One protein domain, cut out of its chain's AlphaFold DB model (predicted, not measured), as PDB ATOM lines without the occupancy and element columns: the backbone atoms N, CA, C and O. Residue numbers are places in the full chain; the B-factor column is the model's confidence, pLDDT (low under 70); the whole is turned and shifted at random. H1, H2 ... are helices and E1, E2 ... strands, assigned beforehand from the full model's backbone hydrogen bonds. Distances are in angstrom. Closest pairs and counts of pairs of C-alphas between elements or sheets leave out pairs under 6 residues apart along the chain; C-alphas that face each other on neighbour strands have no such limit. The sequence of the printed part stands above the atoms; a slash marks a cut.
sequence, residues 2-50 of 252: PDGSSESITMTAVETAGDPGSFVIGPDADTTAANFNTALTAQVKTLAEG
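Overview. This is residues 2 to 50 of the 252 residues of an uncharacterized protein of Alphaproteobacteria bacterium (UniProt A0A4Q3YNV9). A small sheet of two short strands, E1 and E2, packs through E2 on one side of a single long helix, H1. Residues 2 to 11, with no named element, lead into E1 along the length of the rod. The printed part has 49 residues, in the order E1, E2, H1; the sheet is parallel and the class is mixed. It is loose, with a radius of gyration of the C-alphas of 12.4 A and spans of 42 by 18 by 15 A.

Arrangement. E1, residues 12 to 14, and E2, residues 22 to 24, are parallel neighbours at 35 degrees; N 14 and O 23 are within hydrogen-bond range at 2.9 A. The closest C-alphas of E2 and H1, residues 29 to 49, are those of Phe 23 and Phe 36, 5.3 A apart. E1 and H1 are near each other, with 5 pairs of C-alphas within 10 A. In H1 every O i to N i+4 pair is within hydrogen-bond range.

Along the chain. E1 begins at C-alpha 12 (26.206, 90.946, 11.462) and spans 6.4 A, E2 6.9 A. H1 spans 29.9 A, ending at C-alpha 49 (28.859, 72.738, 22.210).

Size, cuts and confidence. The C-alphas farthest apart, of Asp 3 and Pro 27, are 41.5 A apart. The printed part has no cut, no link is long, and no printed residue is under 70 in pLDDT.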
ATOM      1  N   PRO A   2      39.718  70.133  16.274       85.25
ATOM      2  CA  PRO A   2      40.554  68.981  16.642       85.25
ATOM      3  C   PRO A   2      40.763  67.958  15.516       85.25
ATOM      4  O   PRO A   2      41.817  67.349  15.445       85.25
ATOM      5  N   ASP A   3      39.801  67.840  14.601       82.25
ATOM      6  CA  ASP A   3      39.842  67.008  13.389       82.25
ATOM      7  C   ASP A   3      40.537  67.696  12.191       82.25
ATOM      8  O   ASP A   3      40.321  67.333  11.039       82.25
ATOM      9  N   GLY A   4      41.291  68.777  12.422       83.06
ATOM     10  CA  GLY A   4      41.975  69.553  11.377       83.06
ATOM     11  C   GLY A   4      41.078  70.482  10.544       83.06
ATOM     12  O   GLY A   4      41.587  71.387   9.882       83.06
ATOM     13  N   SER A   5      39.752  70.344  10.614       84.62
ATOM     14  CA  SER A   5      38.823  71.182   9.844       84.62
ATOM     15  C   SER A   5      38.743  72.621  10.380       84.62
ATOM     16  O   SER A   5      39.140  72.914  11.512       84.62
ATOM     17  N   SER A   6      38.243  73.561   9.575       86.50
ATOM     18  CA  SER A   6      38.148  74.984   9.940       86.50
ATOM     19  C   SER A   6      36.709  75.485   9.890       86.50
ATOM     20  O   SER A   6      35.946  75.107   9.010       86.50
ATOM     21  N   GLU A   7      36.350  76.368  10.823       87.19
ATOM     22  CA  GLU A   7      35.029  77.000  10.902       87.19
ATOM     23  C   GLU A   7      35.191  78.512  10.989       87.19
ATOM     24  O   GLU A   7      36.140  79.014  11.591       87.19
ATOM     25  N   SER A   8      34.255  79.236  10.383       87.50
ATOM     26  CA  SER A   8      34.218  80.698  10.413       87.50
ATOM     27  C   SER A   8      33.007  81.168  11.209       87.50
ATOM     28  O   SER A   8      31.896  80.690  10.990       87.50
ATOM     29  N   ILE A   9      33.221  82.123  12.117       88.75
ATOM     30  CA  ILE A   9      32.143  82.815  12.827       88.75
ATOM     31  C   ILE A   9      31.887  84.136  12.106       88.75
ATOM     32  O   ILE A   9      32.758  85.006  12.069       88.75
ATOM     33  N   THR A  10      30.688  84.289  11.551       90.06
ATOM     34  CA  THR A  10      30.248  85.524  10.892       90.06
ATOM     35  C   THR A  10      29.292  86.273  11.809       90.06
ATOM     36  O   THR A  10      28.320  85.692  12.287       90.06
ATOM     37  N   MET A  11      29.565  87.561  12.036       91.50
ATOM     38  CA  MET A  11      28.749  88.434  12.881       91.50
ATOM     39  C   MET A  11      28.198  89.611  12.076       91.50
ATOM     40  O   MET A  11      28.959  90.305  11.402       91.50
ATOM     41  N   THR A  12      26.898  89.874  12.194       93.25
ATOM     42  CA  THR A  12      26.206  90.946  11.462       93.25
ATOM     43  C   THR A  12      25.721  92.035  12.416       93.25
ATOM     44  O   THR A  12      25.000  91.760  13.372       93.25
ATOM     45  N   ALA A  13      26.081  93.291  12.154       92.69
ATOM     46  CA  ALA A  13      25.561  94.427  12.911       92.69
ATOM     47  C   ALA A  13      24.139  94.779  12.438       92.69
ATOM     48  O   ALA A  13      23.905  94.891  11.233       92.69
ATOM     49  N   VAL A  14      23.199  94.961  13.367       94.00
ATOM     50  CA  VAL A  14      21.778  95.226  13.072       94.00
ATOM     51  C   VAL A  14      21.222  96.365  13.933       94.00
ATOM     52  O   VAL A  14      21.711  96.618  15.031       94.00
ATOM     53  N   GLU A  15      20.190  97.060  13.453       88.81
ATOM     54  CA  GLU A  15      19.518  98.130  14.220       88.81
ATOM     55  C   GLU A  15      18.513  97.585  15.248       88.81
ATOM     56  O   GLU A  15      18.234  98.219  16.262       88.81
ATOM     57  N   THR A  16      17.984  96.385  15.012       85.25
ATOM     58  CA  THR A  16      17.038  95.691  15.896       85.25
ATOM     59  C   THR A  16      17.495  94.260  16.115       85.25
ATOM     60  O   THR A  16      18.122  93.689  15.227       85.25
ATOM     61  N   ALA A  17      17.166  93.673  17.271       81.19
ATOM     62  CA  ALA A  17      17.500  92.280  17.569       81.19
ATOM     63  C   ALA A  17      17.074  91.361  16.409       81.19
ATOM     64  O   ALA A  17      15.923  91.416  15.970       81.19
ATOM     65  N   GLY A  18      18.022  90.576  15.900       78.00
ATOM     66  CA  GLY A  18      17.849  89.716  14.733       78.00
ATOM     67  C   GLY A  18      18.210  88.262  15.025       78.00
ATOM     68  O   GLY A  18      18.294  87.848  16.182       78.00
ATOM     69  N   ASP A  19      18.436  87.499  13.958       80.31
ATOM     70  CA  ASP A  19      18.791  86.079  14.021       80.31
ATOM     71  C   ASP A  19      20.121  85.827  14.767       80.31
ATOM     72  O   ASP A  19      20.951  86.742  14.900       80.31
ATOM     73  N   PRO A  20      20.366  84.588  15.246       78.06
ATOM     74  CA  PRO A  20      21.649  84.200  15.829       78.06
ATOM     75  C   PRO A  20      22.831  84.592  14.933       78.06
ATOM     76  O   PRO A  20      22.828  84.344  13.731       78.06
ATOM     77  N   GLY A  21      23.868  85.199  15.521       83.25
ATOM     78  CA  GLY A  21      24.999  85.761  14.764       83.25
ATOM     79  C   GLY A  21      24.822  87.226  14.388       83.25
ATOM     80  O   GLY A  21      25.656  87.777  13.676       83.25
ATOM     81  N   SER A  22      23.782  87.888  14.891       91.94
ATOM     82  CA  SER A  22      23.655  89.341  14.829       91.94
ATOM     83  C   SER A  22      23.916  90.007  16.183       91.94
ATOM     84  O   SER A  22      23.750  89.394  17.238       91.94
ATOM     85  N   PHE A  23      24.344  91.270  16.163       94.25
ATOM     86  CA  PHE A  23      24.446  92.109  17.356       94.25
ATOM     87  C   PHE A  23      23.861  93.493  17.091       94.25
ATOM     88  O   PHE A  23      24.045  94.070  16.017       94.25
ATOM     89  N   VAL A  24      23.148  94.027  18.083       95.12
ATOM     90  CA  VAL A  24      22.472  95.320  17.956       95.12
ATOM     91  C   VAL A  24      23.471  96.460  18.133       95.12
ATOM     92  O   VAL A  24      24.226  96.478  19.109       95.12
ATOM     93  N   ILE A  25      23.443  97.428  17.220       94.38
ATOM     94  CA  ILE A  25      24.200  98.676  17.346       94.38
ATOM     95  C   ILE A  25      23.549  99.515  18.451       94.38
ATOM     96  O   ILE A  25      22.383  99.896  18.359       94.38
ATOM     97  N   GLY A  26      24.293  99.745  19.531       91.81
ATOM     98  CA  GLY A  26      23.830 100.508  20.684       91.81
ATOM     99  C   GLY A  26      23.866 102.024  20.450       91.81
ATOM    100  O   GLY A  26      24.444 102.490  19.469       91.81
ATOM    101  N   PRO A  27      23.290 102.818  21.372       94.12
ATOM    102  CA  PRO A  27      23.309 104.282  21.295       94.12
ATOM    103  C   PRO A  27      24.722 104.883  21.414       94.12
ATOM    104  O   PRO A  27      24.933 106.036  21.045       94.12
ATOM    105  N   ASP A  28      25.685 104.111  21.920       94.94
ATOM    106  CA  ASP A  28      27.090 104.473  22.056       94.94
ATOM    107  C   ASP A  28      28.018 103.272  21.780       94.94
ATOM    108  O   ASP A  28      27.584 102.129  21.563       94.94
ATOM    109  N   ALA A  29      29.324 103.554  21.742       94.38
ATOM    110  CA  ALA A  29      30.359 102.565  21.457       94.38
ATOM    111  C   ALA A  29      30.431 101.465  22.530       94.38
ATOM    112  O   ALA A  29      30.597 100.297  22.180       94.38
ATOM    113  N   ASP A  30      30.251 101.816  23.805       96.50
ATOM    114  CA  ASP A  30      30.333 100.870  24.923       96.50
ATOM    115  C   ASP A  30      29.175  99.865  24.885       96.50
ATOM    116  O   ASP A  30      29.384  98.656  25.008       96.50
ATOM    117  N   THR A  31      27.955 100.337  24.614       95.12
ATOM    118  CA  THR A  31      26.772  99.481  24.467       95.12
ATOM    119  C   THR A  31      26.894  98.578  23.240       95.12
ATOM    120  O   THR A  31      26.577  97.391  23.305       95.12
ATOM    121  N   THR A  32      27.412  99.103  22.124       94.62
ATOM    122  CA  THR A  32      27.666  98.299  20.916       94.62
ATOM    123  C   THR A  32      28.706  97.209  21.177       94.62
ATOM    124  O   THR A  32      28.504  96.058  20.789       94.62
ATOM    125  N   ALA A  33      29.798  97.536  21.876       95.44
ATOM    126  CA  ALA A  33      30.838  96.578  22.235       95.44
ATOM    127  C   ALA A  33      30.318  95.490  23.190       95.44
ATOM    128  O   ALA A  33      30.634  94.312  23.009       95.44
ATOM    129  N   ALA A  34      29.482  95.853  24.165       96.19
ATOM    130  CA  ALA A  34      28.842  94.898  25.069       96.19
ATOM    131  C   ALA A  34      27.885  93.945  24.326       96.19
ATOM    132  O   ALA A  34      27.921  92.729  24.551       96.19
ATOM    133  N   ASN A  35      27.081  94.473  23.395       93.62
ATOM    134  CA  ASN A  35      26.188  93.677  22.549       93.62
ATOM    135  C   ASN A  35      26.975  92.720  21.646       93.62
ATOM    136  O   ASN A  35      26.636  91.539  21.559       93.62
ATOM    137  N   PHE A  36      28.052  93.202  21.018       94.12
ATOM    138  CA  PHE A  36      28.945  92.374  20.210       94.12
ATOM    139  C   PHE A  36      29.585  91.256  21.037       94.12
ATOM    140  O   PHE A  36      29.536  90.100  20.629       94.12
ATOM    141  N   ASN A  37      30.138  91.570  22.214       94.50
ATOM    142  CA  ASN A  37      30.775  90.578  23.082       94.50
ATOM    143  C   ASN A  37      29.779  89.495  23.532       94.50
ATOM    144  O   ASN A  37      30.078  88.303  23.472       94.50
ATOM    145  N   THR A  38      28.560  89.896  23.903       93.69
ATOM    146  CA  THR A  38      27.487  88.959  24.268       93.69
ATOM    147  C   THR A  38      27.143  88.027  23.108       93.69
ATOM    148  O   THR A  38      27.097  86.809  23.283       93.69
ATOM    149  N   ALA A  39      26.951  88.580  21.907       92.88
ATOM    150  CA  ALA A  39      26.588  87.803  20.728       92.88
ATOM    151  C   ALA A  39      27.732  86.887  20.254       92.88
ATOM    152  O   ALA A  39      27.494  85.732  19.903       92.88
ATOM    153  N   LEU A  40      28.979  87.365  20.304       93.62
ATOM    154  CA  LEU A  40      30.164  86.566  19.996       93.62
ATOM    155  C   LEU A  40      30.335  85.424  21.000       93.62
ATOM    156  O   LEU A  40      30.563  84.291  20.591       93.62
ATOM    157  N   THR A  41      30.179  85.692  22.299       93.81
ATOM    158  CA  THR A  41      30.251  84.661  23.347       93.81
ATOM    159  C   THR A  41      29.193  83.583  23.128       93.81
ATOM    160  O   THR A  41      29.497  82.396  23.232       93.81
ATOM    161  N   ALA A  42      27.965  83.977  22.772       90.44
ATOM    162  CA  ALA A  42      26.905  83.034  22.435       90.44
ATOM    163  C   ALA A  42      27.265  82.181  21.206       90.44
ATOM    164  O   ALA A  42      27.127  80.963  21.260       90.44
ATOM    165  N   GLN A  43      27.796  82.788  20.139       90.12
ATOM    166  CA  GLN A  43      28.198  82.050  18.937       90.12
ATOM    167  C   GLN A  43      29.378  81.102  19.172       90.12
ATOM    168  O   GLN A  43      29.364  79.962  18.710       90.12
ATOM    169  N   VAL A  44      30.384  81.535  19.933       92.12
ATOM    170  CA  VAL A  44      31.500  80.669  20.339       92.12
ATOM    171  C   VAL A  44      30.985  79.500  21.173       92.12
ATOM    172  O   VAL A  44      31.417  78.371  20.954       92.12
ATOM    173  N   LYS A  45      30.032  79.740  22.082       90.75
ATOM    174  CA  LYS A  45      29.398  78.680  22.870       90.75
ATOM    175  C   LYS A  45      28.659  77.679  21.977       90.75
ATOM    176  O   LYS A  45      28.901  76.485  22.105       90.75
ATOM    177  N   THR A  46      27.837  78.141  21.035       88.12
ATOM    178  CA  THR A  46      27.148  77.264  20.072       88.12
ATOM    179  C   THR A  46      28.135  76.449  19.238       88.12
ATOM    180  O   THR A  46      27.948  75.248  19.057       88.12
ATOM    181  N   LEU A  47      29.229  77.059  18.772       89.31
ATOM    182  CA  LEU A  47      30.268  76.344  18.033       89.31
ATOM    183  C   LEU A  47      30.957  75.276  18.899       89.31
ATOM    184  O   LEU A  47      31.173  74.154  18.433       89.31
ATOM    185  N   ALA A  48      31.283  75.624  20.147       90.19
ATOM    186  CA  ALA A  48      31.961  74.755  21.104       90.19
ATOM    187  C   ALA A  48      31.092  73.566  21.541       90.19
ATOM    188  O   ALA A  48      31.591  72.448  21.630       90.19
ATOM    189  N   GLU A  49      29.799  73.785  21.785       89.25
ATOM    190  CA  GLU A  49      28.859  72.738  22.210       89.25
ATOM    191  C   GLU A  49      28.282  71.942  21.024       89.25
ATOM    192  O   GLU A  49      27.845  70.805  21.186       89.25
ATOM    193  N   GLY A  50      28.309  72.518  19.820       89.25
ATOM    194  CA  GLY A  50      27.858  71.902  18.579       89.25
ATOM    195  C   GLY A  50      29.000  71.253  17.798       89.25
ATOM    196  O   GLY A  50      29.480  70.161  18.106       89.25
TER     197      GLY A  50